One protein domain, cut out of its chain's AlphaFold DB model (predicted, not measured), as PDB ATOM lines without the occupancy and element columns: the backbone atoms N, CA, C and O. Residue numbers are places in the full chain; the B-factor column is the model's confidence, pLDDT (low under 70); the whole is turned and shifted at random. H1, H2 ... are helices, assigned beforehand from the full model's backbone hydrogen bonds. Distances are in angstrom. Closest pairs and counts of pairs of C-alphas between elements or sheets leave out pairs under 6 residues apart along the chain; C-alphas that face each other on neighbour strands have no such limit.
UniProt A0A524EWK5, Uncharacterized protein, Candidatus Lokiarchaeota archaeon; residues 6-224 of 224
ATOM      1  N   ILE A   6     151.297 161.289 150.736       64.38
ATOM      2  CA  ILE A   6     149.970 161.852 150.457       64.38
ATOM      3  C   ILE A   6     149.151 160.951 149.516       64.38
ATOM      4  O   ILE A   6     147.926 160.920 149.622       64.38
ATOM      5  N   GLU A   7     149.788 160.185 148.628       71.81
ATOM      6  CA  GLU A   7     149.054 159.357 147.660       71.81
ATOM      7  C   GLU A   7     148.431 158.107 148.297       71.81
ATOM      8  O   GLU A   7     147.352 157.694 147.875       71.81
ATOM      9  N   PHE A   8     149.034 157.578 149.367       76.00
ATOM     10  CA  PHE A   8     148.575 156.345 150.011       76.00
ATOM     11  C   PHE A   8     147.215 156.512 150.699       76.00
ATOM     12  O   PHE A   8     146.296 155.747 150.440       76.00
ATOM     13  N   VAL A   9     147.036 157.570 151.500       72.81
ATOM     14  CA  VAL A   9     145.759 157.835 152.198       72.81
ATOM     15  C   VAL A   9     144.605 158.024 151.204       72.81
ATOM     16  O   VAL A   9     143.480 157.593 151.456       72.81
ATOM     17  N   ARG A  10     144.883 158.642 150.049       71.31
ATOM     18  CA  ARG A  10     143.890 158.839 148.985       71.31
ATOM     19  C   ARG A  10     143.512 157.517 148.314       71.31
ATOM     20  O   ARG A  10     142.329 157.267 148.093       71.31
ATOM     21  N   GLN A  11     144.496 156.658 148.044       77.81
ATOM     22  CA  GLN A  11     144.261 155.313 147.514       77.81
ATOM     23  C   GLN A  11     143.460 154.453 148.499       77.81
ATOM     24  O   GLN A  11     142.535 153.769 148.074       77.81
ATOM     25  N   THR A  12     143.721 154.552 149.809       79.38
ATOM     26  CA  THR A  12     142.962 153.814 150.831       79.38
ATOM     27  C   THR A  12     141.472 154.152 150.810       79.38
ATOM     28  O   THR A  12     140.656 153.244 150.901       79.38
ATOM     29  N   ASN A  13     141.087 155.424 150.658       71.69
ATOM     30  CA  ASN A  13     139.666 155.798 150.612       71.69
ATOM     31  C   ASN A  13     138.956 155.229 149.378       71.69
ATOM     32  O   ASN A  13     137.818 154.775 149.485       71.69
ATOM     33  N   PHE A  14     139.631 155.231 148.226       74.56
ATOM     34  CA  PHE A  14     139.107 154.617 147.008       74.56
ATOM     35  C   PHE A  14     138.961 153.099 147.172       74.56
ATOM     36  O   PHE A  14     137.894 152.557 146.908       74.56
ATOM     37  N   ILE A  15     139.995 152.430 147.693       76.88
ATOM     38  CA  ILE A  15     139.983 150.986 147.967       76.88
ATOM     39  C   ILE A  15     138.890 150.627 148.979       76.88
ATOM     40  O   ILE A  15     138.200 149.630 148.800       76.88
ATOM     41  N   LEU A  16     138.690 151.439 150.019       74.88
ATOM     42  CA  LEU A  16     137.644 151.221 151.015       74.88
ATOM     43  C   LEU A  16     136.250 151.359 150.396       74.88
ATOM     44  O   LEU A  16     135.417 150.488 150.612       74.88
ATOM     45  N   ALA A  17     136.000 152.417 149.616       74.12
ATOM     46  CA  ALA A  17     134.730 152.601 148.909       74.12
ATOM     47  C   ALA A  17     134.439 151.414 147.981       74.12
ATOM     48  O   ALA A  17     133.322 150.914 147.929       74.12
ATOM     49  N   LEU A  18     135.478 150.929 147.313       76.44
ATOM     50  CA  LEU A  18     135.442 149.792 146.412       76.44
ATOM     51  C   LEU A  18     135.155 148.471 147.143       76.44
ATOM     52  O   LEU A  18     134.330 147.685 146.685       76.44
ATOM     53  N   LEU A  19     135.764 148.250 148.311       73.38
ATOM     54  CA  LEU A  19     135.450 147.123 149.192       73.38
ATOM     55  C   LEU A  19     134.007 147.207 149.702       73.38
ATOM     56  O   LEU A  19     133.307 146.204 149.759       73.38
ATOM     57  N   LEU A  20     133.548 148.402 150.063       73.00
ATOM     58  CA  LEU A  20     132.219 148.608 150.629       73.00
ATOM     59  C   LEU A  20     131.137 148.396 149.568       73.00
ATOM     60  O   LEU A  20     130.162 147.701 149.833       73.00
ATOM     61  N   ILE A  21     131.355 148.888 148.344       73.50
ATOM     62  CA  ILE A  21     130.532 148.533 147.184       73.50
ATOM     63  C   ILE A  21     130.559 147.021 146.995       73.50
ATOM     64  O   ILE A  21     129.498 146.418 146.917       73.50
ATOM     65  N   HIS A  22     131.736 146.390 147.008       69.38
ATOM     66  CA  HIS A  22     131.836 144.947 146.823       69.38
ATOM     67  C   HIS A  22     130.977 144.163 147.822       69.38
ATOM     68  O   HIS A  22     130.092 143.405 147.434       69.38
ATOM     69  N   PHE A  23     131.211 144.359 149.116       67.56
ATOM     70  CA  PHE A  23     130.574 143.551 150.149       67.56
ATOM     71  C   PHE A  23     129.104 143.913 150.351       67.56
ATOM     72  O   PHE A  23     128.285 143.014 150.543       67.56
ATOM     73  N   VAL A  24     128.748 145.198 150.269       66.69
ATOM     74  CA  VAL A  24     127.366 145.630 150.502       66.69
ATOM     75  C   VAL A  24     126.491 145.361 149.285       66.69
ATOM     76  O   VAL A  24     125.415 144.803 149.460       66.69
ATOM     77  N   PHE A  25     126.932 145.674 148.060       63.44
ATOM     78  CA  PHE A  25     126.132 145.340 146.877       63.44
ATOM     79  C   PHE A  25     126.121 143.841 146.625       63.44
ATOM     80  O   PHE A  25     125.056 143.238 146.565       63.44
ATOM     81  N   PHE A  26     127.286 143.213 146.480       61.88
ATOM     82  CA  PHE A  26     127.323 141.838 145.988       61.88
ATOM     83  C   PHE A  26     126.984 140.818 147.073       61.88
ATOM     84  O   PHE A  26     126.327 139.823 146.770       61.88
ATOM     85  N   GLY A  27     127.318 141.079 148.342       61.34
ATOM     86  CA  GLY A  27     126.868 140.244 149.459       61.34
ATOM     87  C   GLY A  27     125.345 140.256 149.615       61.34
ATOM     88  O   GLY A  27     124.725 139.199 149.751       61.34
ATOM     89  N   TYR A  28     124.726 141.435 149.511       63.41
ATOM     90  CA  TYR A  28     123.272 141.582 149.584       63.41
ATOM     91  C   TYR A  28     122.565 140.957 148.374       63.41
ATOM     92  O   TYR A  28     121.654 140.146 148.546       63.41
ATOM     93  N   LEU A  29     123.038 141.246 147.157       59.09
ATOM     94  CA  LEU A  29     122.482 140.685 145.924       59.09
ATOM     95  C   LEU A  29     122.562 139.157 145.901       59.09
ATOM     96  O   LEU A  29     121.596 138.482 145.559       59.09
ATOM     97  N   SER A  30     123.667 138.582 146.358       56.50
ATOM     98  CA  SER A  30     123.816 137.122 146.401       56.50
ATOM     99  C   SER A  30     122.871 136.449 147.376       56.50
ATOM    100  O   SER A  30     122.432 135.325 147.138       56.50
ATOM    101  N   ASN A  31     122.556 137.127 148.479       59.72
ATOM    102  CA  ASN A  31     121.633 136.596 149.467       59.72
ATOM    103  C   ASN A  31     120.188 136.608 148.946       59.72
ATOM    104  O   ASN A  31     119.430 135.676 149.206       59.72
ATOM    105  N   VAL A  32     119.826 137.622 148.158       59.22
ATOM    106  CA  VAL A  32     118.483 137.754 147.574       59.22
ATOM    107  C   VAL A  32     118.288 136.820 146.375       59.22
ATOM    108  O   VAL A  32     117.227 136.212 146.233       59.22
ATOM    109  N   TYR A  33     119.307 136.646 145.530       57.50
ATOM    110  CA  TYR A  33     119.147 135.972 144.236       57.50
ATOM    111  C   TYR A  33     119.452 134.469 144.222       57.50
ATOM    112  O   TYR A  33     119.233 133.833 143.192       57.50
ATOM    113  N   LYS A  34     119.835 133.848 145.348       53.72
ATOM    114  CA  LYS A  34     120.093 132.391 145.461       53.72
ATOM    115  C   LYS A  34     118.962 131.464 144.963       53.72
ATOM    116  O   LYS A  34     119.185 130.263 144.865       53.72
ATOM    117  N   LYS A  35     117.763 131.974 144.649       51.72
ATOM    118  CA  LYS A  35     116.584 131.165 144.304       51.72
ATOM    119  C   LYS A  35     116.286 130.937 142.810       51.72
ATOM    120  O   LYS A  35     115.519 130.021 142.556       51.72
ATOM    121  N   ASN A  36     116.856 131.668 141.834       50.62
ATOM    122  CA  ASN A  36     116.374 131.599 140.425       50.62
ATOM    123  C   ASN A  36     117.440 131.653 139.297       50.62
ATOM    124  O   ASN A  36     117.120 131.934 138.146       50.62
ATOM    125  N   ILE A  37     118.714 131.374 139.576       52.31
ATOM    126  CA  ILE A  37     119.833 131.743 138.674       52.31
ATOM    127  C   ILE A  37     119.990 130.833 137.434       52.31
ATOM    128  O   ILE A  37     120.693 131.183 136.494       52.31
ATOM    129  N   ARG A  38     119.320 129.675 137.370       48.28
ATOM    130  CA  ARG A  38     119.614 128.671 136.327       48.28
ATOM    131  C   ARG A  38     119.017 128.937 134.941       48.28
ATOM    132  O   ARG A  38     119.468 128.307 133.994       48.28
ATOM    133  N   THR A  39     118.008 129.798 134.805       47.53
ATOM    134  CA  THR A  39     117.224 129.898 133.552       47.53
ATOM    135  C   THR A  39     117.198 131.283 132.911       47.53
ATOM    136  O   THR A  39     116.748 131.413 131.777       47.53
ATOM    137  N   GLY A  40     117.717 132.311 133.579       48.03
ATOM    138  CA  GLY A  40     117.881 133.639 133.002       48.03
ATOM    139  C   GLY A  40     119.317 134.087 133.184       48.03
ATOM    140  O   GLY A  40     119.804 134.109 134.311       48.03
ATOM    141  N   VAL A  41     119.992 134.451 132.094       45.16
ATOM    142  CA  VAL A  41     121.254 135.199 132.151       45.16
ATOM    143  C   VAL A  41     120.940 136.524 132.852       45.16
ATOM    144  O   VAL A  41     120.461 137.482 132.246       45.16
ATOM    145  N   LEU A  42     121.082 136.520 134.177       47.81
ATOM    146  CA  LEU A  42     120.639 137.581 135.070       47.81
ATOM    147  C   LEU A  42     121.704 138.671 135.045       47.81
ATOM    148  O   LEU A  42     122.660 138.688 135.818       47.81
ATOM    149  N   PHE A  43     121.568 139.553 134.061       55.72
ATOM    150  CA  PHE A  43     122.404 140.731 133.916       55.72
ATOM    151  C   PHE A  43     122.264 141.650 135.135       55.72
ATOM    152  O   PHE A  43     121.170 141.809 135.677       55.72
ATOM    153  N   LEU A  44     123.345 142.356 135.487       54.00
ATOM    154  CA  LEU A  44     123.347 143.478 136.437       54.00
ATOM    155  C   LEU A  44     122.199 144.472 136.157       54.00
ATOM    156  O   LEU A  44     121.636 145.033 137.086       54.00
ATOM    157  N   HIS A  45     121.792 144.623 134.890       49.50
ATOM    158  CA  HIS A  45     120.602 145.377 134.489       49.50
ATOM    159  C   HIS A  45     119.307 144.845 135.114       49.50
ATOM    160  O   HIS A  45     118.536 145.637 135.613       49.50
ATOM    161  N   GLN A  46     119.042 143.537 135.142       57.44
ATOM    162  CA  GLN A  46     117.828 142.998 135.779       57.44
ATOM    163  C   GLN A  46     117.868 143.090 137.308       57.44
ATOM    164  O   GLN A  46     116.849 142.925 137.962       57.44
ATOM    165  N   VAL A  47     119.044 143.320 137.881       52.47
ATOM    166  CA  VAL A  47     119.237 143.439 139.323       52.47
ATOM    167  C   VAL A  47     119.162 144.898 139.780       52.47
ATOM    168  O   VAL A  47     118.529 145.200 140.785       52.47
ATOM    169  N   LEU A  48     119.777 145.809 139.025       49.34
ATOM    170  CA  LEU A  48     119.684 147.255 139.240       49.34
ATOM    171  C   LEU A  48     118.365 147.834 138.703       49.34
ATOM    172  O   LEU A  48     117.886 148.840 139.209       49.34
ATOM    173  N   PHE A  49     117.780 147.189 137.693       52.59
ATOM    174  CA  PHE A  49     116.550 147.570 136.997       52.59
ATOM    175  C   PHE A  49     115.698 146.313 136.710       52.59
ATOM    176  O   PHE A  49     115.540 145.912 135.548       52.59
ATOM    177  N   PRO A  50     115.180 145.628 137.754       48.47
ATOM    178  CA  PRO A  50     114.308 144.465 137.595       48.47
ATOM    179  C   PRO A  50     113.043 144.886 136.855       48.47
ATOM    180  O   PRO A  50     112.114 145.430 137.436       48.47
ATOM    181  N   SER A  51     113.032 144.641 135.546       43.56
ATOM    182  CA  SER A  51     112.045 145.104 134.572       43.56
ATOM    183  C   SER A  51     112.009 146.628 134.394       43.56
ATOM    184  O   SER A  51     111.603 147.384 135.265       43.56
ATOM    185  N   MET A  52     112.297 147.079 133.174       43.38
ATOM    186  CA  MET A  52     111.765 148.331 132.634       43.38
ATOM    187  C   MET A  52     110.246 148.174 132.390       43.38
ATOM    188  O   MET A  52     109.734 148.471 131.317       43.38
ATOM    189  N   SER A  53     109.511 147.638 133.368       45.97
ATOM    190  CA  SER A  53     108.150 148.093 133.592       45.97
ATOM    191  C   SER A  53     108.325 149.453 134.254       45.97
ATOM    192  O   SER A  53     109.173 149.616 135.129       45.97
ATOM    193  N   ILE A  54     107.626 150.474 133.769       49.16
ATOM    194  CA  ILE A  54     107.628 151.793 134.400       49.16
ATOM    195  C   ILE A  54     106.956 151.615 135.764       49.16
ATOM    196  O   ILE A  54     105.750 151.799 135.911       49.16
ATOM    197  N   SER A  55     107.710 151.144 136.753       55.50
ATOM    198  CA  SER A  55     107.255 151.119 138.125       55.50
ATOM    199  C   SER A  55     107.179 152.573 138.578       55.50
ATOM    200  O   SER A  55     107.958 153.431 138.147       55.50
ATOM    201  N   LEU A  56     106.234 152.881 139.461       51.16
ATOM    202  CA  LEU A  56     106.114 154.206 140.076       51.16
ATOM    203  C   LEU A  56     107.458 154.719 140.621       51.16
ATOM    204  O   LEU A  56     107.705 155.923 140.602       51.16
ATOM    205  N   PHE A  57     108.348 153.807 141.027       47.41
ATOM    206  CA  PHE A  57     109.690 154.106 141.507       47.41
ATOM    207  C   PHE A  57     110.715 154.394 140.392       47.41
ATOM    208  O   PHE A  57     111.544 155.292 140.554       47.41
ATOM    209  N   SER A  58     110.648 153.740 139.223       55.31
ATOM    210  CA  SER A  58     111.487 154.118 138.066       55.31
ATOM    211  C   SER A  58     111.131 155.522 137.570       55.31
ATOM    212  O   SER A  58     111.988 156.304 137.170       55.31
ATOM    213  N   LEU A  59     109.849 155.875 137.654       59.12
ATOM    214  CA  LEU A  59     109.376 157.216 137.352       59.12
ATOM    215  C   LEU A  59     109.849 158.214 138.419       59.12
ATOM    216  O   LEU A  59     110.325 159.295 138.081       59.12
ATOM    217  N   TRP A  60     109.820 157.821 139.698       56.66
ATOM    218  CA  TRP A  60     110.350 158.614 140.811       56.66
ATOM    219  C   TRP A  60     111.856 158.864 140.698       56.66
ATOM    220  O   TRP A  60     112.310 159.984 140.901       56.66
ATOM    221  N   THR A  61     112.643 157.857 140.321       53.09
ATOM    222  CA  THR A  61     114.092 158.005 140.111       53.09
ATOM    223  C   THR A  61     114.395 158.876 138.897       53.09
ATOM    224  O   THR A  61     115.256 159.747 139.005       53.09
ATOM    225  N   ILE A  62     113.652 158.748 137.791       62.47
ATOM    226  CA  ILE A  62     113.743 159.685 136.656       62.47
ATOM    227  C   ILE A  62     113.423 161.111 137.118       62.47
ATOM    228  O   ILE A  62     114.159 162.034 136.785       62.47
ATOM    229  N   ILE A  63     112.384 161.301 137.931       68.19
ATOM    230  CA  ILE A  63     112.004 162.614 138.467       68.19
ATOM    231  C   ILE A  63     113.086 163.184 139.373       68.19
ATOM    232  O   ILE A  63     113.448 164.345 139.222       68.19
ATOM    233  N   VAL A  64     113.638 162.382 140.282       62.97
ATOM    234  CA  VAL A  64     114.733 162.800 141.163       62.97
ATOM    235  C   VAL A  64     115.969 163.153 140.351       62.97
ATOM    236  O   VAL A  64     116.576 164.187 140.604       62.97
ATOM    237  N   VAL A  65     116.329 162.351 139.351       61.47
ATOM    238  CA  VAL A  65     117.465 162.635 138.467       61.47
ATOM    239  C   VAL A  65     117.224 163.920 137.676       61.47
ATOM    240  O   VAL A  65     118.108 164.772 137.640       61.47
ATOM    241  N   VAL A  66     116.031 164.117 137.111       69.69
ATOM    242  CA  VAL A  66     115.650 165.359 136.418       69.69
ATOM    243  C   VAL A  66     115.706 166.552 137.372       69.69
ATOM    244  O   VAL A  66     116.294 167.571 137.025       69.69
ATOM    245  N   LEU A  67     115.185 166.425 138.593       68.44
ATOM    246  CA  LEU A  67     115.248 167.470 139.617       68.44
ATOM    247  C   LEU A  67     116.689 167.784 140.019       68.44
ATOM    248  O   LEU A  67     117.032 168.955 140.164       68.44
ATOM    249  N   ILE A  68     117.551 166.773 140.158       62.78
ATOM    250  CA  ILE A  68     118.973 166.972 140.450       62.78
ATOM    251  C   ILE A  68     119.660 167.670 139.275       62.78
ATOM    252  O   ILE A  68     120.405 168.617 139.506       62.78
ATOM    253  N   ILE A  69     119.393 167.267 138.028       65.69
ATOM    254  CA  ILE A  69     119.936 167.925 136.829       65.69
ATOM    255  C   ILE A  69     119.494 169.389 136.784       65.69
ATOM    256  O   ILE A  69     120.335 170.268 136.605       65.69
ATOM    257  N   VAL A  70     118.208 169.665 137.005       70.25
ATOM    258  CA  VAL A  70     117.665 171.029 137.072       70.25
ATOM    259  C   VAL A  70     118.338 171.811 138.197       70.25
ATOM    260  O   VAL A  70     118.781 172.934 137.978       70.25
ATOM    261  N   MET A  71     118.495 171.223 139.383       68.12
ATOM    262  CA  MET A  71     119.148 171.880 140.514       68.12
ATOM    263  C   MET A  71     120.624 172.186 140.223       68.12
ATOM    264  O   MET A  71     121.089 173.288 140.504       68.12
ATOM    265  N   VAL A  72     121.364 171.243 139.637       63.56
ATOM    266  CA  VAL A  72     122.765 171.432 139.234       63.56
ATOM    267  C   VAL A  72     122.870 172.510 138.157       63.56
ATOM    268  O   VAL A  72     123.720 173.392 138.263       63.56
ATOM    269  N   PHE A  73     121.981 172.494 137.165       72.50
ATOM    270  CA  PHE A  73     121.909 173.517 136.126       72.50
ATOM    271  C   PHE A  73     121.637 174.906 136.718       72.50
ATOM    272  O   PHE A  73     122.333 175.862 136.385       72.50
ATOM    273  N   LEU A  74     120.708 175.011 137.672       67.25
ATOM    274  CA  LEU A  74     120.447 176.247 138.409       67.25
ATOM    275  C   LEU A  74     121.686 176.717 139.184       67.25
ATOM    276  O   LEU A  74     122.030 177.895 139.123       67.25
ATOM    277  N   VAL A  75     122.407 175.816 139.858       65.19
ATOM    278  CA  VAL A  75     123.663 176.159 140.549       65.19
ATOM    279  C   VAL A  75     124.720 176.670 139.560       65.19
ATOM    280  O   VAL A  75     125.382 177.672 139.839       65.19
ATOM    281  N   ILE A  76     124.859 176.049 138.386       65.88
ATOM    282  CA  ILE A  76     125.777 176.512 137.334       65.88
ATOM    283  C   ILE A  76     125.386 177.916 136.854       65.88
ATOM    284  O   ILE A  76     126.238 178.804 136.825       65.88
ATOM    285  N   LEU A  77     124.101 178.151 136.566       66.88
ATOM    286  CA  LEU A  77     123.595 179.471 136.175       66.88
ATOM    287  C   LEU A  77     123.881 180.535 137.242       66.88
ATOM    288  O   LEU A  77     124.278 181.651 136.903       66.88
ATOM    289  N   THR A  78     123.764 180.187 138.530       62.91
ATOM    290  CA  THR A  78     124.106 181.124 139.611       62.91
ATOM    291  C   THR A  78     125.593 181.481 139.644       62.91
ATOM    292  O   THR A  78     125.919 182.628 139.942       62.91
ATOM    293  N   LYS A  79     126.502 180.556 139.298       66.94
ATOM    294  CA  LYS A  79     127.949 180.839 139.247       66.94
ATOM    295  C   LYS A  79     128.363 181.666 138.019       66.94
ATOM    296  O   LYS A  79     129.371 182.358 138.096       66.94
ATOM    297  N   ILE A  80     127.593 181.641 136.926       74.88
ATOM    298  CA  ILE A  80     127.878 182.393 135.682       74.88
ATOM    299  C   ILE A  80     127.439 183.874 135.778       74.88
ATOM    300  O   ILE A  80     127.661 184.658 134.862       74.88
ATOM    301  N   GLY A  81     126.856 184.302 136.902       70.19
ATOM    302  CA  GLY A  81     126.408 185.688 137.082       70.19
ATOM    303  C   GLY A  81     125.027 185.970 136.484       70.19
ATOM    304  O   GLY A  81     124.596 187.117 136.450       70.19
ATOM    305  N   PHE A  82     124.273 184.934 136.103       65.81
ATOM    306  CA  PHE A  82     122.883 185.034 135.629       65.81
ATOM    307  C   PHE A  82     121.876 185.302 136.778       65.81
ATOM    308  O   PHE A  82     120.721 184.881 136.738       65.81
ATOM    309  N   TYR A  83     122.339 185.958 137.849       57.66
ATOM    310  CA  TYR A  83     121.688 186.033 139.161       57.66
ATOM    311  C   TYR A  83     120.671 187.174 139.280       57.66
ATOM    312  O   TYR A  83     119.821 187.153 140.171       57.66
ATOM    313  N   GLU A  84     120.736 188.178 138.405       62.16
ATOM    314  CA  GLU A  84     119.891 189.367 138.563       62.16
ATOM    315  C   GLU A  84     118.415 189.086 138.269       62.16
ATOM    316  O   GLU A  84     117.531 189.731 138.832       62.16
ATOM    317  N   ASN A  85     118.119 188.056 137.474       72.56
ATOM    318  CA  ASN A  85     116.754 187.763 137.066       72.56
ATOM    319  C   ASN A  85     116.121 186.653 137.922       72.56
ATOM    320  O   ASN A  85     115.875 185.537 137.461       72.56
ATOM    321  N   LYS A  86     115.833 186.972 139.194       72.75
ATOM    322  CA  LYS A  86     115.133 186.076 140.144       72.75
ATOM    323  C   LYS A  86     113.824 185.509 139.571       72.75
ATOM    324  O   LYS A  86     113.442 184.390 139.906       72.75
ATOM    325  N   LEU A  87     113.175 186.262 138.680       74.38
ATOM    326  CA  LEU A  87     111.958 185.860 137.980       74.38
ATOM    327  C   LEU A  87     112.204 184.675 137.029       74.38
ATOM    328  O   LEU A  87     111.417 183.733 137.006       74.38
ATOM    329  N   LEU A  88     113.323 184.680 136.295       74.75
ATOM    330  CA  LEU A  88     113.679 183.628 135.337       74.75
ATOM    331  C   LEU A  88     113.984 182.295 136.038       74.75
ATOM    332  O   LEU A  88     113.548 181.238 135.584       74.75
ATOM    333  N   ILE A  89     114.685 182.348 137.176       71.38
ATOM    334  CA  ILE A  89     114.983 181.165 138.003       71.38
ATOM    335  C   ILE A  89     113.688 180.555 138.557       71.38
ATOM    336  O   ILE A  89     113.500 179.339 138.484       71.38
ATOM    337  N   GLY A  90     112.777 181.395 139.061       74.75
ATOM    338  CA  GLY A  90     111.463 180.953 139.531       74.75
ATOM    339  C   GLY A  90     110.621 180.323 138.419       74.75
ATOM    340  O   GLY A  90     110.025 179.269 138.626       74.75
ATOM    341  N   LEU A  91     110.631 180.913 137.220       76.56
ATOM    342  CA  LEU A  91     109.891 180.407 136.064       76.56
ATOM    343  C   LEU A  91     110.411 179.034 135.603       76.56
ATOM    344  O   LEU A  91     109.616 178.135 135.344       76.56
ATOM    345  N   LEU A  92     111.733 178.835 135.558       75.44
ATOM    346  CA  LEU A  92     112.341 177.548 135.192       75.44
ATOM    347  C   LEU A  92     112.022 176.438 136.211       75.44
ATOM    348  O   LEU A  92     111.723 175.301 135.829       75.44
ATOM    349  N   ALA A  93     112.027 176.764 137.506       72.06
ATOM    350  CA  ALA A  93     111.604 175.835 138.554       72.06
ATOM    351  C   ALA A  93     110.106 175.486 138.439       72.06
ATOM    352  O   ALA A  93     109.721 174.328 138.589       72.06
ATOM    353  N   LEU A  94     109.261 176.465 138.103       74.12
ATOM    354  CA  LEU A  94     107.826 176.250 137.927       74.12
ATOM    355  C   LEU A  94     107.517 175.384 136.693       74.12
ATOM    356  O   LEU A  94     106.707 174.463 136.779       74.12
ATOM    357  N   ILE A  95     108.193 175.635 135.567       77.12
ATOM    358  CA  ILE A  95     108.029 174.870 134.318       77.12
ATOM    359  C   ILE A  95     108.445 173.407 134.516       77.12
ATOM    360  O   ILE A  95     107.736 172.502 134.076       77.12
ATOM    361  N   SER A  96     109.561 173.160 135.208       69.44
ATOM    362  CA  SER A  96     109.999 171.788 135.507       69.44
ATOM    363  C   SER A  96     109.003 171.049 136.408       69.44
ATOM    364  O   SER A  96     108.668 169.901 136.118       69.44
ATOM    365  N   LEU A  97     108.446 171.711 137.428       73.19
ATOM    366  CA  LEU A  97     107.408 171.129 138.284       73.19
ATOM    367  C   LEU A  97     106.125 170.807 137.498       73.19
ATOM    368  O   LEU A  97     105.560 169.722 137.646       73.19
ATOM    369  N   PHE A  98     105.697 171.719 136.622       77.69
ATOM    370  CA  PHE A  98     104.491 171.558 135.806       77.69
ATOM    371  C   PHE A  98     104.606 170.404 134.798       77.69
ATOM    372  O   PHE A  98     103.621 169.721 134.533       77.69
ATOM    373  N   LEU A  99     105.810 170.139 134.279       75.06
ATOM    374  CA  LEU A  99     106.078 168.996 133.400       75.06
ATOM    375  C   LEU A  99     106.081 167.652 134.148       75.06
ATOM    376  O   LEU A  99     105.703 166.635 133.572       75.06
ATOM    377  N   ILE A 100     106.475 167.635 135.425       69.81
ATOM    378  CA  ILE A 100     106.612 166.406 136.224       69.81
ATOM    379  C   ILE A 100     105.255 165.891 136.734       69.81
ATOM    380  O   ILE A 100     104.989 164.687 136.683       69.81
ATOM    381  N   ILE A 101     104.380 166.789 137.195       73.56
ATOM    382  CA  ILE A 101     103.086 166.448 137.818       73.56
ATOM    383  C   ILE A 101     102.203 165.515 136.961       73.56
ATOM    384  O   ILE A 101     101.766 164.485 137.481       73.56
ATOM    385  N   PRO A 102     101.928 165.796 135.671       70.44
ATOM    386  CA  PRO A 102     101.044 164.945 134.874       70.44
ATOM    387  C   PRO A 102     101.640 163.556 134.604       70.44
ATOM    388  O   PRO A 102     100.895 162.584 134.480       70.44
ATOM    389  N   ILE A 103     102.971 163.437 134.562       69.25
ATOM    390  CA  ILE A 103     103.662 162.155 134.367       69.25
ATOM    391  C   ILE A 103     103.530 161.297 135.636       69.25
ATOM    392  O   ILE A 103     103.177 160.119 135.540       69.25
ATOM    393  N   VAL A 104     103.718 161.899 136.818       64.56
ATOM    394  CA  VAL A 104     103.499 161.239 138.120       64.56
ATOM    395  C   VAL A 104     102.061 160.762 138.256       64.56
ATOM    396  O   VAL A 104     101.823 159.608 138.605       64.56
ATOM    397  N   LEU A 105     101.101 161.639 137.958       69.88
ATOM    398  CA  LEU A 105      99.685 161.337 138.133       69.88
ATOM    399  C   LEU A 105      99.240 160.191 137.215       69.88
ATOM    400  O   LEU A 105      98.522 159.292 137.648       69.88
ATOM    401  N   LYS A 106      99.724 160.174 135.967       68.44
ATOM    402  CA  LYS A 106      99.432 159.103 135.008       68.44
ATOM    403  C   LYS A 106      99.999 157.751 135.456       68.44
ATOM    404  O   LYS A 106      99.320 156.738 135.299       68.44
ATOM    405  N   ALA A 107     101.193 157.740 136.051       62.03
ATOM    406  CA  ALA A 107     101.807 156.530 136.600       62.03
ATOM    407  C   ALA A 107     101.090 156.012 137.860       62.03
ATOM    408  O   ALA A 107     101.033 154.805 138.079       62.03
ATOM    409  N   LEU A 108     100.510 156.906 138.671       60.34
ATOM    410  CA  LEU A 108      99.805 156.542 139.905       60.34
ATOM    411  C   LEU A 108      98.453 155.855 139.649       60.34
ATOM    412  O   LEU A 108      98.000 155.059 140.464       60.34
ATOM    413  N   VAL A 109      97.809 156.171 138.522       73.06
ATOM    414  CA  VAL A 109      96.464 155.680 138.164       73.06
ATOM    415  C   VAL A 109      96.514 154.364 137.373       73.06
ATOM    416  O   VAL A 109      95.478 153.749 137.135       73.06
ATOM    417  N   THR A 110      97.696 153.886 136.964       68.69
ATOM    418  CA  THR A 110      97.787 152.668 136.143       68.69
ATOM    419  C   THR A 110      97.619 151.405 137.014       68.69
ATOM    420  O   THR A 110      98.431 151.173 137.915       68.69
ATOM    421  N   PRO A 111      96.583 150.568 136.791       56.66
ATOM    422  CA  PRO A 111      96.363 149.361 137.589       56.66
ATOM    423  C   PRO A 111      97.496 148.342 137.376       56.66
ATOM    424  O   PRO A 111      97.963 148.152 136.256       56.66
ATOM    425  N   GLY A 112      97.950 147.707 138.462       61.09
ATOM    426  CA  GLY A 112      99.091 146.774 138.480       61.09
ATOM    427  C   GLY A 112     100.419 147.384 138.953       61.09
ATOM    428  O   GLY A 112     101.315 146.654 139.367       61.09
ATOM    429  N   VAL A 113     100.548 148.715 138.994       56.72
ATOM    430  CA  VAL A 113     101.798 149.371 139.431       56.72
ATOM    431  C   VAL A 113     101.997 149.294 140.955       56.72
ATOM    432  O   VAL A 113     103.131 149.251 141.432       56.72
ATOM    433  N   LEU A 114     100.907 149.209 141.726       53.47
ATOM    434  CA  LEU A 114     100.957 149.117 143.190       53.47
ATOM    435  C   LEU A 114     101.473 147.752 143.686       53.47
ATOM    436  O   LEU A 114     102.188 147.701 144.679       53.47
ATOM    437  N   GLU A 115     101.169 146.656 142.983       52.59
ATOM    438  CA  GLU A 115     101.652 145.312 143.348       52.59
ATOM    439  C   GLU A 115     103.147 145.136 143.037       52.59
ATOM    440  O   GLU A 115     103.881 144.539 143.826       52.59
ATOM    441  N   ILE A 116     103.634 145.742 141.946       52.81
ATOM    442  CA  ILE A 116     105.061 145.751 141.574       52.81
ATOM    443  C   ILE A 116     105.887 146.582 142.576       52.81
ATOM    444  O   ILE A 116     107.031 146.236 142.876       52.81
ATOM    445  N   ALA A 117     105.306 147.637 143.158       49.31
ATOM    446  CA  ALA A 117     105.982 148.494 144.135       49.31
ATOM    447  C   ALA A 117     106.356 147.771 145.447       49.31
ATOM    448  O   ALA A 117     107.291 148.186 146.127       49.31
ATOM    449  N   ILE A 118     105.676 146.673 145.794       50.62
ATOM    450  CA  ILE A 118     105.914 145.935 147.047       50.62
ATOM    451  C   ILE A 118     107.103 144.952 146.916       50.62
ATOM    452  O   ILE A 118     107.744 144.630 147.916       50.62
ATOM    453  N   GLN A 119     107.471 144.526 145.697       48.53
ATOM    454  CA  GLN A 119     108.642 143.662 145.431       48.53
ATOM    455  C   GLN A 119     109.914 144.419 145.001       48.53
ATOM    456  O   GLN A 119     110.985 143.817 144.915       48.53
ATOM    457  N   ALA A 120     109.838 145.740 144.818       51.16
ATOM    458  CA  ALA A 120     110.961 146.588 144.413       51.16
ATOM    459  C   ALA A 120     112.018 146.986 145.485       51.16
ATOM    460  O   ALA A 120     113.073 147.476 145.077       51.16
ATOM    461  N   PRO A 121     111.873 146.775 146.818       55.69
ATOM    462  CA  PRO A 121     112.684 147.522 147.793       55.69
ATOM    463  C   PRO A 121     114.183 147.168 147.791       55.69
ATOM    464  O   PRO A 121     115.001 147.909 148.335       55.69
ATOM    465  N   VAL A 122     114.564 146.040 147.187       56.50
ATOM    466  CA  VAL A 122     115.941 145.525 147.189       56.50
ATOM    467  C   VAL A 122     116.842 146.301 146.221       56.50
ATOM    468  O   VAL A 122     117.945 146.711 146.596       56.50
ATOM    469  N   ALA A 123     116.384 146.509 144.982       59.09
ATOM    470  CA  ALA A 123     117.153 147.227 143.962       59.09
ATOM    471  C   ALA A 123     117.347 148.697 144.370       59.09
ATOM    472  O   ALA A 123     118.451 149.244 144.263       59.09
ATOM    473  N   ASP A 124     116.309 149.283 144.960       65.81
ATOM    474  CA  ASP A 124     116.255 150.685 145.364       65.81
ATOM    475  C   ASP A 124     117.222 151.000 146.511       65.81
ATOM    476  O   ASP A 124     117.903 152.030 146.503       65.81
ATOM    477  N   PHE A 125     117.357 150.080 147.471       69.44
ATOM    478  CA  PHE A 125     118.293 150.241 148.584       69.44
ATOM    479  C   PHE A 125     119.750 150.263 148.114       69.44
ATOM    480  O   PHE A 125     120.560 151.055 148.601       69.44
ATOM    481  N   SER A 126     120.075 149.432 147.122       72.62
ATOM    482  CA  SER A 126     121.417 149.376 146.559       72.62
ATOM    483  C   SER A 126     121.803 150.728 145.935       72.62
ATOM    484  O   SER A 126     122.830 151.309 146.289       72.62
ATOM    485  N   LEU A 127     120.922 151.323 145.126       78.88
ATOM    486  CA  LEU A 127     121.143 152.632 144.508       78.88
ATOM    487  C   LEU A 127     121.373 153.741 145.547       78.88
ATOM    488  O   LEU A 127     122.294 154.544 145.385       78.88
ATOM    489  N   VAL A 128     120.604 153.754 146.641       80.19
ATOM    490  CA  VAL A 128     120.799 154.706 147.752       80.19
ATOM    491  C   VAL A 128     122.183 154.546 148.384       80.19
ATOM    492  O   VAL A 128     122.863 155.544 148.639       80.19
ATOM    493  N   ILE A 129     122.640 153.308 148.588       80.06
ATOM    494  CA  ILE A 129     123.985 153.030 149.105       80.06
ATOM    495  C   ILE A 129     125.057 153.527 148.135       80.06
ATOM    496  O   ILE A 129     125.997 154.183 148.577       80.06
ATOM    497  N   LEU A 130     124.934 153.264 146.829       84.06
ATOM    498  CA  LEU A 130     125.905 153.745 145.836       84.06
ATOM    499  C   LEU A 130     125.993 155.270 145.841       84.06
ATOM    500  O   LEU A 130     127.094 155.816 145.919       84.06
ATOM    501  N   VAL A 131     124.844 155.950 145.816       88.19
ATOM    502  CA  VAL A 131     124.776 157.414 145.912       88.19
ATOM    503  C   VAL A 131     125.456 157.891 147.193       88.19
ATOM    504  O   VAL A 131     126.286 158.796 147.132       88.19
ATOM    505  N   GLY A 132     125.179 157.253 148.334       86.69
ATOM    506  CA  GLY A 132     125.820 157.563 149.610       86.69
ATOM    507  C   GLY A 132     127.341 157.389 149.571       86.69
ATOM    508  O   GLY A 132     128.074 158.300 149.955       86.69
ATOM    509  N   ILE A 133     127.835 156.258 149.060       87.62
ATOM    510  CA  ILE A 133     129.271 155.964 148.961       87.62
ATOM    511  C   ILE A 133     129.970 156.997 148.079       87.62
ATOM    512  O   ILE A 133     130.975 157.575 148.497       87.62
ATOM    513  N   VAL A 134     129.435 157.268 146.886       91.12
ATOM    514  CA  VAL A 134     130.022 158.244 145.959       91.12
ATOM    515  C   VAL A 134     129.971 159.651 146.557       91.12
ATOM    516  O   VAL A 134     130.978 160.359 146.531       91.12
ATOM    517  N   PHE A 135     128.850 160.033 147.173       92.88
ATOM    518  CA  PHE A 135     128.706 161.314 147.861       92.88
ATOM    519  C   PHE A 135     129.770 161.495 148.952       92.88
ATOM    520  O   PHE A 135     130.504 162.484 148.935       92.88
ATOM    521  N   PHE A 136     129.905 160.536 149.874       91.00
ATOM    522  CA  PHE A 136     130.878 160.614 150.969       91.00
ATOM    523  C   PHE A 136     132.324 160.550 150.470       91.00
ATOM    524  O   PHE A 136     133.184 161.258 151.002       91.00
ATOM    525  N   MET A 137     132.599 159.737 149.445       91.88
ATOM    526  CA  MET A 137     133.912 159.665 148.806       91.88
ATOM    527  C   MET A 137     134.332 161.041 148.280       91.88
ATOM    528  O   MET A 137     135.432 161.502 148.583       91.88
ATOM    529  N   VAL A 138     133.450 161.724 147.543       94.00
ATOM    530  CA  VAL A 138     133.755 163.046 146.979       94.00
ATOM    531  C   VAL A 138     133.760 164.137 148.047       94.00
ATOM    532  O   VAL A 138     134.642 164.993 148.031       94.00
ATOM    533  N   PHE A 139     132.852 164.083 149.024       92.19
ATOM    534  CA  PHE A 139     132.809 165.041 150.132       92.19
ATOM    535  C   PHE A 139     134.111 165.061 150.951       92.19
ATOM    536  O   PHE A 139     134.528 166.110 151.445       92.19
ATOM    537  N   ARG A 140     134.774 163.908 151.107       91.56
ATOM    538  CA  ARG A 140     136.044 163.800 151.846       91.56
ATOM    539  C   ARG A 140     137.263 164.262 151.047       91.56
ATOM    540  O   ARG A 140     138.306 164.521 151.653       91.56
ATOM    541  N   GLU A 141     137.157 164.359 149.727       90.75
ATOM    542  CA  GLU A 141     138.277 164.732 148.872       90.75
ATOM    543  C   GLU A 141     138.580 166.237 148.977       90.75
ATOM    544  O   GLU A 141     137.696 167.068 149.206       90.75
ATOM    545  N   ARG A 142     139.860 166.616 148.853       87.00
ATOM    546  CA  ARG A 142     140.255 168.038 148.946       87.00
ATOM    547  C   ARG A 142     139.965 168.808 147.666       87.00
ATOM    548  O   ARG A 142     139.710 170.007 147.718       87.00
ATOM    549  N   PHE A 143     140.023 168.118 146.537       85.25
ATOM    550  CA  PHE A 143     139.933 168.695 145.207       85.25
ATOM    551  C   PHE A 143     138.789 168.025 144.444       85.25
ATOM    552  O   PHE A 143     138.792 166.807 144.251       85.25
ATOM    553  N   PHE A 144     137.825 168.825 143.987       87.31
ATOM    554  CA  PHE A 144     136.607 168.332 143.332       87.31
ATOM    555  C   PHE A 144     136.906 167.487 142.081       87.31
ATOM    556  O   PHE A 144     136.273 166.456 141.864       87.31
ATOM    557  N   GLU A 145     137.923 167.872 141.306       87.88
ATOM    558  CA  GLU A 145     138.338 167.188 140.074       87.88
ATOM    559  C   GLU A 145     138.707 165.723 140.318       87.88
ATOM    560  O   GLU A 145     138.398 164.853 139.505       87.88
ATOM    561  N   TYR A 146     139.346 165.435 141.456       87.06
ATOM    562  CA  TYR A 146     139.736 164.076 141.814       87.06
ATOM    563  C   TYR A 146     138.527 163.253 142.245       87.06
ATOM    564  O   TYR A 146     138.426 162.092 141.861       87.06
ATOM    565  N   GLY A 147     137.587 163.853 142.980       88.44
ATOM    566  CA  GLY A 147     136.341 163.189 143.351       88.44
ATOM    567  C   GLY A 147     135.527 162.762 142.125       88.44
ATOM    568  O   GLY A 147     135.133 161.600 142.027       88.44
ATOM    569  N   ILE A 148     135.361 163.668 141.157       89.88
ATOM    570  CA  ILE A 148     134.645 163.394 139.898       89.88
ATOM    571  C   ILE A 148     135.398 162.362 139.046       89.88
ATOM    572  O   ILE A 148     134.802 161.425 138.514       89.88
ATOM    573  N   ARG A 149     136.727 162.478 138.932       90.56
ATOM    574  CA  ARG A 149     137.534 161.488 138.205       90.56
ATOM    575  C   ARG A 149     137.389 160.096 138.826       90.56
ATOM    576  O   ARG A 149     137.209 159.124 138.097       90.56
ATOM    577  N   ASN A 150     137.415 160.006 140.154       88.50
ATOM    578  CA  ASN A 150     137.241 158.746 140.873       88.50
ATOM    579  C   ASN A 150     135.839 158.157 140.668       88.50
ATOM    580  O   ASN A 150     135.728 156.950 140.481       88.50
ATOM    581  N   SER A 151     134.778 158.974 140.641       90.81
ATOM    582  CA  SER A 151     133.414 158.476 140.399       90.81
ATOM    583  C   SER A 151     133.216 157.928 138.981       90.81
ATOM    584  O   SER A 151     132.431 156.999 138.796       90.81
ATOM    585  N   ILE A 152     133.943 158.455 137.988       91.25
ATOM    586  CA  ILE A 152     133.954 157.909 136.619       91.25
ATOM    587  C   ILE A 152     134.691 156.562 136.589       91.25
ATOM    588  O   ILE A 152     134.171 155.591 136.048       91.25
ATOM    589  N   TRP A 153     135.871 156.472 137.217       89.00
ATOM    590  CA  TRP A 153     136.656 155.226 137.295       89.00
ATOM    591  C   TRP A 153     135.958 154.092 138.049       89.00
ATOM    592  O   TRP A 153     136.247 152.918 137.824       89.00
ATOM    593  N   LEU A 154     135.023 154.433 138.927       87.06
ATOM    594  CA  LEU A 154     134.247 153.479 139.705       87.06
ATOM    595  C   LEU A 154     133.305 152.629 138.828       87.06
ATOM    596  O   LEU A 154     133.007 151.494 139.177       87.06
ATOM    597  N   ILE A 155     132.887 153.128 137.663       88.06
ATOM    598  CA  ILE A 155     131.964 152.441 136.743       88.06
ATOM    599  C   ILE A 155     132.580 151.196 136.097       88.06
ATOM    600  O   ILE A 155     132.016 150.116 136.281       88.06
ATOM    601  N   PRO A 156     133.720 151.277 135.375       85.38
ATOM    602  CA  PRO A 156     134.351 150.078 134.830       85.38
ATOM    603  C   PRO A 156     134.722 149.096 135.942       85.38
ATOM    604  O   PRO A 156     134.655 147.889 135.732       85.38
ATOM    605  N   PHE A 157     135.032 149.596 137.143       85.31
ATOM    606  CA  PHE A 157     135.286 148.740 138.291       85.31
ATOM    607  C   PHE A 157     134.038 147.959 138.739       85.31
ATOM    608  O   PHE A 157     134.119 146.742 138.894       85.31
ATOM    609  N   ILE A 158     132.880 148.619 138.879       83.94
ATOM    610  CA  ILE A 158     131.596 147.953 139.169       83.94
ATOM    611  C   ILE A 158     131.297 146.878 138.118       83.94
ATOM    612  O   ILE A 158     130.898 145.769 138.472       83.94
ATOM    613  N   ILE A 159     131.510 147.186 136.835       82.88
ATOM    614  CA  ILE A 159     131.244 146.258 135.730       82.88
ATOM    615  C   ILE A 159     132.146 145.021 135.831       82.88
ATOM    616  O   ILE A 159     131.638 143.901 135.873       82.88
ATOM    617  N   VAL A 160     133.465 145.204 135.942       81.50
ATOM    618  CA  VAL A 160     134.420 144.088 136.062       81.50
ATOM    619  C   VAL A 160     134.116 143.239 137.294       81.50
ATOM    620  O   VAL A 160     134.084 142.012 137.220       81.50
ATOM    621  N   GLN A 161     133.837 143.885 138.424       79.44
ATOM    622  CA  GLN A 161     133.493 143.196 139.661       79.44
ATOM    623  C   GLN A 161     132.187 142.405 139.537       79.44
ATOM    624  O   GLN A 161     132.094 141.302 140.075       79.44
ATOM    625  N   SER A 162     131.211 142.918 138.783       77.94
ATOM    626  CA  SER A 162     129.967 142.195 138.513       77.94
ATOM    627  C   SER A 162     130.178 140.925 137.689       77.94
ATOM    628  O   SER A 162     129.539 139.914 137.975       77.94
ATOM    629  N   TRP A 163     131.118 140.926 136.740       79.50
ATOM    630  CA  TRP A 163     131.462 139.729 135.966       79.50
ATOM    631  C   TRP A 163     132.226 138.699 136.789       79.50
ATOM    632  O   TRP A 163     131.893 137.519 136.742       79.50
ATOM    633  N   ILE A 164     133.202 139.144 137.590       77.69
ATOM    634  CA  ILE A 164     133.926 138.258 138.514       77.69
ATOM    635  C   ILE A 164     132.925 137.548 139.425       77.69
ATOM    636  O   ILE A 164     132.991 136.337 139.618       77.69
ATOM    637  N   TRP A 165     131.968 138.304 139.957       76.06
ATOM    638  CA  TRP A 165     130.946 137.759 140.830       76.06
ATOM    639  C   TRP A 165     129.998 136.791 140.116       76.06
ATOM    640  O   TRP A 165     129.654 135.746 140.666       76.06
ATOM    641  N   TYR A 166     129.614 137.107 138.878       74.94
ATOM    642  CA  TYR A 166     128.831 136.205 138.040       74.94
ATOM    643  C   TYR A 166     129.525 134.846 137.879       74.94
ATOM    644  O   TYR A 166     128.878 133.833 138.124       74.94
ATOM    645  N   TRP A 167     130.830 134.817 137.584       79.69
ATOM    646  CA  TRP A 167     131.595 133.566 137.479       79.69
ATOM    647  C   TRP A 167     131.625 132.767 138.786       79.69
ATOM    648  O   TRP A 167     131.516 131.542 138.766       79.69
ATOM    649  N   PHE A 168     131.730 133.446 139.935       75.44
ATOM    650  CA  PHE A 168     131.657 132.775 141.236       75.44
ATOM    651  C   PHE A 168     130.295 132.129 141.488       75.44
ATOM    652  O   PHE A 168     130.239 131.049 142.075       75.44
ATOM    653  N   ILE A 169     129.202 132.775 141.071       72.75
ATOM    654  CA  ILE A 169     127.855 132.231 141.271       72.75
ATOM    655  C   ILE A 169     127.521 131.136 140.250       72.75
ATOM    656  O   ILE A 169     126.919 130.129 140.625       72.75
ATOM    657  N   SER A 170     127.861 131.330 138.973       75.06
ATOM    658  CA  SER A 170     127.569 130.358 137.913       75.06
ATOM    659  C   SER A 170     128.378 129.072 138.081       75.06
ATOM    660  O   SER A 170     127.924 128.014 137.656       75.06
ATOM    661  N   GLY A 171     129.561 129.157 138.701       81.75
ATOM    662  CA  GLY A 171     130.516 128.052 138.786       81.75
ATOM    663  C   GLY A 171     131.231 127.768 137.461       81.75
ATOM    664  O   GLY A 171     132.057 126.861 137.396       81.75
ATOM    665  N   GLU A 172     130.944 128.551 136.419       84.31
ATOM    666  CA  GLU A 172     131.470 128.385 135.070       84.31
ATOM    667  C   GLU A 172     132.099 129.692 134.590       84.31
ATOM    668  O   GLU A 172     131.499 130.772 134.652       84.31
ATOM    669  N   PHE A 173     133.329 129.581 134.093       87.88
ATOM    670  CA  PHE A 173     134.041 130.690 133.483       87.88
ATOM    671  C   PHE A 173     133.657 130.791 132.005       87.88
ATOM    672  O   PHE A 173     134.256 130.142 131.150       87.88
ATOM    673  N   ASP A 174     132.648 131.611 131.716       85.44
ATOM    674  CA  ASP A 174     132.195 131.884 130.354       85.44
ATOM    675  C   ASP A 174     132.505 133.336 129.954       85.44
ATOM    676  O   ASP A 174     131.982 134.297 130.528       85.44
ATOM    677  N   ILE A 175     133.388 133.498 128.963       88.19
ATOM    678  CA  ILE A 175     133.765 134.800 128.389       88.19
ATOM    679  C   ILE A 175     132.683 135.305 127.421       88.19
ATOM    680  O   ILE A 175     132.550 136.518 127.226       88.19
ATOM    681  N   THR A 176     131.885 134.416 126.821       88.25
ATOM    682  CA  THR A 176     130.874 134.804 125.824       88.25
ATOM    683  C   THR A 176     129.819 135.737 126.416       88.25
ATOM    684  O   THR A 176     129.353 136.648 125.731       88.25
ATOM    685  N   VAL A 177     129.543 135.610 127.718       81.50
ATOM    686  CA  VAL A 177     128.650 136.491 128.484       81.50
ATOM    687  C   VAL A 177     129.114 137.951 128.454       81.50
ATOM    688  O   VAL A 177     128.290 138.860 128.329       81.50
ATOM    689  N   ILE A 178     130.428 138.200 128.499       83.81
ATOM    690  CA  ILE A 178     130.987 139.558 128.402       83.81
ATOM    691  C   ILE A 178     130.744 140.124 127.000       83.81
ATOM    692  O   ILE A 178     130.303 141.265 126.859       83.81
ATOM    693  N   GLY A 179     130.986 139.323 125.959       85.75
ATOM    694  CA  GLY A 179     130.709 139.721 124.577       85.75
ATOM    695  C   GLY A 179     129.228 140.042 124.365       85.75
ATOM    696  O   GLY A 179     128.888 141.111 123.860       85.75
ATOM    697  N   ALA A 180     128.341 139.164 124.838       85.25
ATOM    698  CA  ALA A 180     126.895 139.357 124.770       85.25
ATOM    699  C   ALA A 180     126.436 140.632 125.499       85.25
ATOM    700  O   ALA A 180     125.547 141.331 125.010       85.25
ATOM    701  N   TYR A 181     127.067 140.978 126.628       83.19
ATOM    702  CA  TYR A 181     126.788 142.221 127.347       83.19
ATOM    703  C   TYR A 181     127.033 143.456 126.471       83.19
ATOM    704  O   TYR A 181     126.145 144.299 126.363       83.19
ATOM    705  N   PHE A 182     128.189 143.556 125.807       87.88
ATOM    706  CA  PHE A 182     128.528 144.716 124.968       87.88
ATOM    707  C   PHE A 182     127.858 144.728 123.592       87.88
ATOM    708  O   PHE A 182     127.879 145.757 122.919       87.88
ATOM    709  N   LEU A 183     127.242 143.630 123.162       89.25
ATOM    710  CA  LEU A 183     126.420 143.609 121.948       89.25
ATOM    711  C   LEU A 183     124.981 144.088 122.202       89.25
ATOM    712  O   LEU A 183     124.243 144.351 121.254       89.25
ATOM    713  N   ASN A 184     124.572 144.235 123.466       82.38
ATOM    714  CA  ASN A 184     123.212 144.612 123.839       82.38
ATOM    715  C   ASN A 184     123.089 146.118 124.141       82.38
ATOM    716  O   ASN A 184     123.759 146.644 125.029       82.38
ATOM    717  N   ILE A 185     122.167 146.807 123.458       85.81
ATOM    718  CA  ILE A 185     121.902 148.242 123.658       85.81
ATOM    719  C   ILE A 185     121.488 148.583 125.100       85.81
ATOM    720  O   ILE A 185     121.888 149.620 125.634       85.81
ATOM    721  N   ASN A 186     120.759 147.688 125.773       78.00
ATOM    722  CA  ASN A 186     120.291 147.899 127.148       78.00
ATOM    723  C   ASN A 186     121.456 147.984 128.147       78.00
ATOM    724  O   ASN A 186     121.382 148.700 129.151       78.00
ATOM    725  N   SER A 187     122.568 147.306 127.855       80.69
ATOM    726  CA  SER A 187     123.792 147.388 128.651       80.69
ATOM    727  C   SER A 187     124.417 148.780 128.580       80.69
ATOM    728  O   SER A 187     124.850 149.311 129.599       80.69
ATOM    729  N   TYR A 188     124.412 149.429 127.413       79.94
ATOM    730  CA  TYR A 188     124.919 150.799 127.277       79.94
ATOM    731  C   TYR A 188     124.049 151.814 128.015       79.94
ATOM    732  O   TYR A 188     124.584 152.703 128.676       79.94
ATOM    733  N   ILE A 189     122.723 151.647 127.967       78.75
ATOM    734  CA  ILE A 189     121.791 152.464 128.758       78.75
ATOM    735  C   ILE A 189     122.114 152.313 130.249       78.75
ATOM    736  O   ILE A 189     122.261 153.313 130.943       78.75
ATOM    737  N   THR A 190     122.336 151.083 130.719       80.31
ATOM    738  CA  THR A 190     122.739 150.800 132.110       80.31
ATOM    739  C   THR A 190     124.019 151.542 132.498       80.31
ATOM    740  O   THR A 190     124.070 152.182 133.548       80.31
ATOM    741  N   ILE A 191     125.049 151.488 131.647       83.75
ATOM    742  CA  ILE A 191     126.328 152.176 131.879       83.75
ATOM    743  C   ILE A 191     126.122 153.693 131.949       83.75
ATOM    744  O   ILE A 191     126.659 154.341 132.848       83.75
ATOM    745  N   LEU A 192     125.331 154.260 131.034       81.25
ATOM    746  CA  LEU A 192     125.017 155.690 131.009       81.25
ATOM    747  C   LEU A 192     124.225 156.129 132.243       81.25
ATOM    748  O   LEU A 192     124.536 157.165 132.830       81.25
ATOM    749  N   THR A 193     123.244 155.341 132.678       83.38
ATOM    750  CA  THR A 193     122.479 155.615 133.899       83.38
ATOM    751  C   THR A 193     123.380 155.570 135.132       83.38
ATOM    752  O   THR A 193     123.341 156.490 135.951       83.38
ATOM    753  N   LEU A 194     124.247 154.558 135.240       84.94
ATOM    754  CA  LEU A 194     125.210 154.440 136.335       84.94
ATOM    755  C   LEU A 194     126.196 155.619 136.349       84.94
ATOM    756  O   LEU A 194     126.488 156.175 137.409       84.94
ATOM    757  N   LEU A 195     126.656 156.045 135.170       87.62
ATOM    758  CA  LEU A 195     127.479 157.241 135.000       87.62
ATOM    759  C   LEU A 195     126.756 158.501 135.474       87.62
ATOM    760  O   LEU A 195     127.321 159.263 136.258       87.62
ATOM    761  N   GLY A 196     125.512 158.703 135.038       87.81
ATOM    762  CA  GLY A 196     124.698 159.854 135.420       87.81
ATOM    763  C   GLY A 196     124.474 159.936 136.930       87.81
ATOM    764  O   GLY A 196     124.703 160.988 137.525       87.81
ATOM    765  N   ILE A 197     124.107 158.818 137.565       88.06
ATOM    766  CA  ILE A 197     123.885 158.742 139.017       88.06
ATOM    767  C   ILE A 197     125.184 159.023 139.784       88.06
ATOM    768  O   ILE A 197     125.184 159.842 140.707       88.06
ATOM    769  N   ASN A 198     126.300 158.403 139.390       91.50
ATOM    770  CA  ASN A 198     127.589 158.619 140.049       91.50
ATOM    771  C   ASN A 198     128.060 160.071 139.919       91.50
ATOM    772  O   ASN A 198     128.521 160.658 140.898       91.50
ATOM    773  N   LEU A 199     127.927 160.672 138.735       92.81
ATOM    774  CA  LEU A 199     128.282 162.075 138.523       92.81
ATOM    775  C   LEU A 199     127.386 163.012 139.332       92.81
ATOM    776  O   LEU A 199     127.893 163.936 139.967       92.81
ATOM    777  N   ALA A 200     126.078 162.759 139.368       92.38
ATOM    778  CA  ALA A 200     125.143 163.533 140.175       92.38
ATOM    779  C   ALA A 200     125.514 163.482 141.668       92.38
ATOM    780  O   ALA A 200     125.667 164.526 142.306       92.38
ATOM    781  N   ALA A 201     125.748 162.284 142.210       94.31
ATOM    782  CA  ALA A 201     126.180 162.098 143.595       94.31
ATOM    783  C   ALA A 201     127.526 162.790 143.886       94.31
ATOM    784  O   ALA A 201     127.684 163.439 144.924       94.31
ATOM    785  N   ALA A 202     128.477 162.712 142.951       94.62
ATOM    786  CA  ALA A 202     129.774 163.373 143.055       94.62
ATOM    787  C   ALA A 202     129.644 164.904 143.092       94.62
ATOM    788  O   ALA A 202     130.235 165.552 143.958       94.62
ATOM    789  N   ILE A 203     128.843 165.492 142.199       93.88
ATOM    790  CA  ILE A 203     128.604 166.944 142.154       93.88
ATOM    791  C   ILE A 203     127.935 167.420 143.448       93.88
ATOM    792  O   ILE A 203     128.339 168.443 144.014       93.88
ATOM    793  N   LEU A 204     126.953 166.667 143.953       93.81
ATOM    794  CA  LEU A 204     126.303 166.957 145.233       93.81
ATOM    795  C   LEU A 204     127.309 166.925 146.391       93.81
ATOM    796  O   LEU A 204     127.361 167.874 147.179       93.81
ATOM    797  N   GLY A 205     128.151 165.891 146.461       93.44
ATOM    798  CA  GLY A 205     129.204 165.765 147.475       93.44
ATOM    799  C   GLY A 205     130.216 166.911 147.424       93.44
ATOM    800  O   GLY A 205     130.550 167.499 148.456       93.44
ATOM    801  N   ALA A 206     130.653 167.294 146.222       94.62
ATOM    802  CA  ALA A 206     131.582 168.405 146.016       94.62
ATOM    803  C   ALA A 206     130.971 169.752 146.438       94.62
ATOM    804  O   ALA A 206     131.606 170.534 147.150       94.62
ATOM    805  N   THR A 207     129.713 169.998 146.066       93.62
ATOM    806  CA  THR A 207     128.992 171.231 146.421       93.62
ATOM    807  C   THR A 207     128.782 171.337 147.932       93.62
ATOM    808  O   THR A 207     128.991 172.399 148.525       93.62
ATOM    809  N   ALA A 208     128.405 170.233 148.585       94.69
ATOM    810  CA  ALA A 208     128.261 170.175 150.038       94.69
ATOM    811  C   ALA A 208     129.591 170.478 150.750       94.69
ATOM    812  O   ALA A 208     129.621 171.219 151.737       94.69
ATOM    813  N   ARG A 209     130.706 169.966 150.217       93.94
ATOM    814  CA  ARG A 209     132.051 170.215 150.746       93.94
ATOM    815  C   ARG A 209     132.472 171.680 150.623       93.94
ATOM    816  O   ARG A 209     133.019 172.228 151.580       93.94
ATOM    817  N   GLU A 210     132.200 172.321 149.487       94.19
ATOM    818  CA  GLU A 210     132.489 173.747 149.269       94.19
ATOM    819  C   GLU A 210     131.769 174.616 150.314       94.19
ATOM    820  O   GLU A 210     132.401 175.434 150.991       94.19
ATOM    821  N   LYS A 211     130.470 174.364 150.533       93.31
ATOM    822  CA  LYS A 211     129.669 175.062 151.555       93.31
ATOM    823  C   LYS A 211     130.198 174.835 152.972       93.31
ATOM    824  O   LYS A 211     130.310 175.790 153.741       93.31
ATOM    825  N   TYR A 212     130.559 173.597 153.310       94.56
ATOM    826  CA  TYR A 212     131.128 173.263 154.618       94.56
ATOM    827  C   TYR A 212     132.450 174.001 154.879       94.56
ATOM    828  O   TYR A 212     132.644 174.584 155.945       94.56
ATOM    829  N   ASN A 213     133.348 174.049 153.893       92.56
ATOM    830  CA  ASN A 213     134.623 174.754 154.037       92.56
ATOM    831  C   ASN A 213     134.428 176.267 154.213       92.56
ATOM    832  O   ASN A 213     135.099 176.874 155.048       92.56
ATOM    833  N   ALA A 214     133.491 176.872 153.473       95.25
ATOM    834  CA  ALA A 214     133.158 178.288 153.622       95.25
ATOM    835  C   ALA A 214     132.634 178.615 155.031       95.25
ATOM    836  O   ALA A 214     132.986 179.653 155.592       95.25
ATOM    837  N   PHE A 215     131.841 177.718 155.624       95.38
ATOM    838  CA  PHE A 215     131.371 177.847 157.002       95.38
ATOM    839  C   PHE A 215     132.535 177.840 158.009       95.38
ATOM    840  O   PHE A 215     132.657 178.772 158.801       95.38
ATOM    841  N   ILE A 216     133.449 176.868 157.909       95.38
ATOM    842  CA  ILE A 216     134.622 176.762 158.799       95.38
ATOM    843  C   ILE A 216     135.555 177.980 158.686       95.38
ATOM    844  O   ILE A 216     136.154 178.403 159.674       95.38
ATOM    845  N   MET A 217     135.704 178.568 157.495       95.38
ATOM    846  CA  MET A 217     136.512 179.784 157.339       95.38
ATOM    847  C   MET A 217     135.880 181.003 158.014       95.38
ATOM    848  O   MET A 217     136.608 181.875 158.484       95.38
ATOM    849  N   ARG A 218     134.543 181.089 158.058       95.25
ATOM    850  CA  ARG A 218     133.843 182.191 158.734       95.25
ATOM    851  C   ARG A 218     133.983 182.092 160.246       95.25
ATOM    852  O   ARG A 218     134.259 183.106 160.871       95.25
ATOM    853  N   THR A 219     133.854 180.896 160.817       95.81
ATOM    854  CA  THR A 219     133.974 180.707 162.270       95.81
ATOM    855  C   THR A 219     135.389 180.992 162.768       95.81
ATOM    856  O   THR A 219     135.550 181.711 163.746       95.81
ATOM    857  N   LYS A 220     136.423 180.561 162.034       94.88
ATOM    858  CA  LYS A 220     137.827 180.847 162.388       94.88
ATOM    859  C   LYS A 220     138.196 182.331 162.400       94.88
ATOM    860  O   LYS A 220     139.145 182.701 163.074       94.88
ATOM    861  N   LYS A 221     137.498 183.177 161.636       91.44
ATOM    862  CA  LYS A 221     137.741 184.630 161.627       91.44
ATOM    863  C   LYS A 221     137.157 185.351 162.842       91.44
ATOM    864  O   LYS A 221     137.507 186.498 163.052       91.44
ATOM    865  N   ILE A 222     136.243 184.715 163.573       88.06
ATOM    866  CA  ILE A 222     135.570 185.310 164.738       88.06
ATOM    867  C   ILE A 222     136.375 185.054 166.024       88.06
ATOM    868  O   ILE A 222     136.218 185.773 166.999       88.06
ATOM    869  N   GLU A 223     137.244 184.042 166.024       79.19
ATOM    870  CA  GLU A 223     138.081 183.668 167.173       79.19
ATOM    871  C   GLU A 223     139.402 184.457 167.273       79.19
ATOM    872  O   GLU A 223     140.168 184.228 168.208       79.19
ATOM    873  N   VAL A 224     139.683 185.359 166.324       65.88
ATOM    874  CA  VAL A 224     140.899 186.198 166.268       65.88
ATOM    875  C   VAL A 224     140.525 187.650 166.510       65.88
ATOM    876  O   VAL A 224     141.234 188.299 167.305       65.88
TER     877      VAL A 224
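Overview. This is residues 6 to 224 of the 224 residues of an uncharacterized protein of Candidatus Lokiarchaeota archaeon (UniProt A0A524EWK5). Four long helices, H1, H6, H7 and H9, form an up-and-down bundle, each running against the one before it; a long helical hairpin, H3 and H4, packs on its side through H3 against H9. The last residues, 213 to 224, stick out. The printed part has 219 residues with nine named helices, H1 to H9 in order, and no named strand: all helix. It is only just compact, close to loose, with a radius of gyration of the C-alphas of 20.5 A, and spans 65 by 52 by 30 A.

Along the chain. H1, residues 6 to 33, begins at C-alpha 6 (149.970, 161.852, 150.457) and is 40.7 A long. H2 is residues 44 to 48; H3, 56 to 79, 34.4 A; H4, 86 to 108, 33.3 A; H5, 113 to 119; H6, 121 to 140, 28.8 A. H7, 144 to 170, 39.4 A, has a kink of 29 degrees near residue 155. H8 is 176 to 183; H9, 185 to 220, 53.1 A, ends at C-alpha 220 (137.827, 180.847, 162.388).

Arrangement. H6 and H9, the hubs, touch at a steep tilt of 44 degrees, closest C-alphas Phe 135 and Gly 205, 4.5 A. H1 touches H6 at 4 degrees, opposite ways (Phe 25, Ser 126, 6.2 A). That tilt is shallow, and the pair is their closest C-alphas. H7 touches H9, closest C-alphas Phe 144 and Ala 206, 5.7 A. H3 touches H9 at a steep 47 degrees, closest C-alphas Ile 68 and Ala 200, 7.1 A. H2 touches H6, H5 touches H3, and H8 is close to H7 but not clearly touching. O i to N i+4 pairs are within hydrogen-bond range throughout H2, H3, H6, H8 and H9, in 23 of 24 in H1, 17 of 19 in H4, 20 of 23 in H7 and 1 of 3 in H5, where 3 of 4 O i to N i+3 pairs are.

Size, cuts and confidence. The C-alphas of Thr 39 and Val 224 are farthest apart, 69.3 A. The printed part has no cut, and no link is long. Mean pLDDT of the printed part is 73.8, with residues 22 to 69 among those under 70.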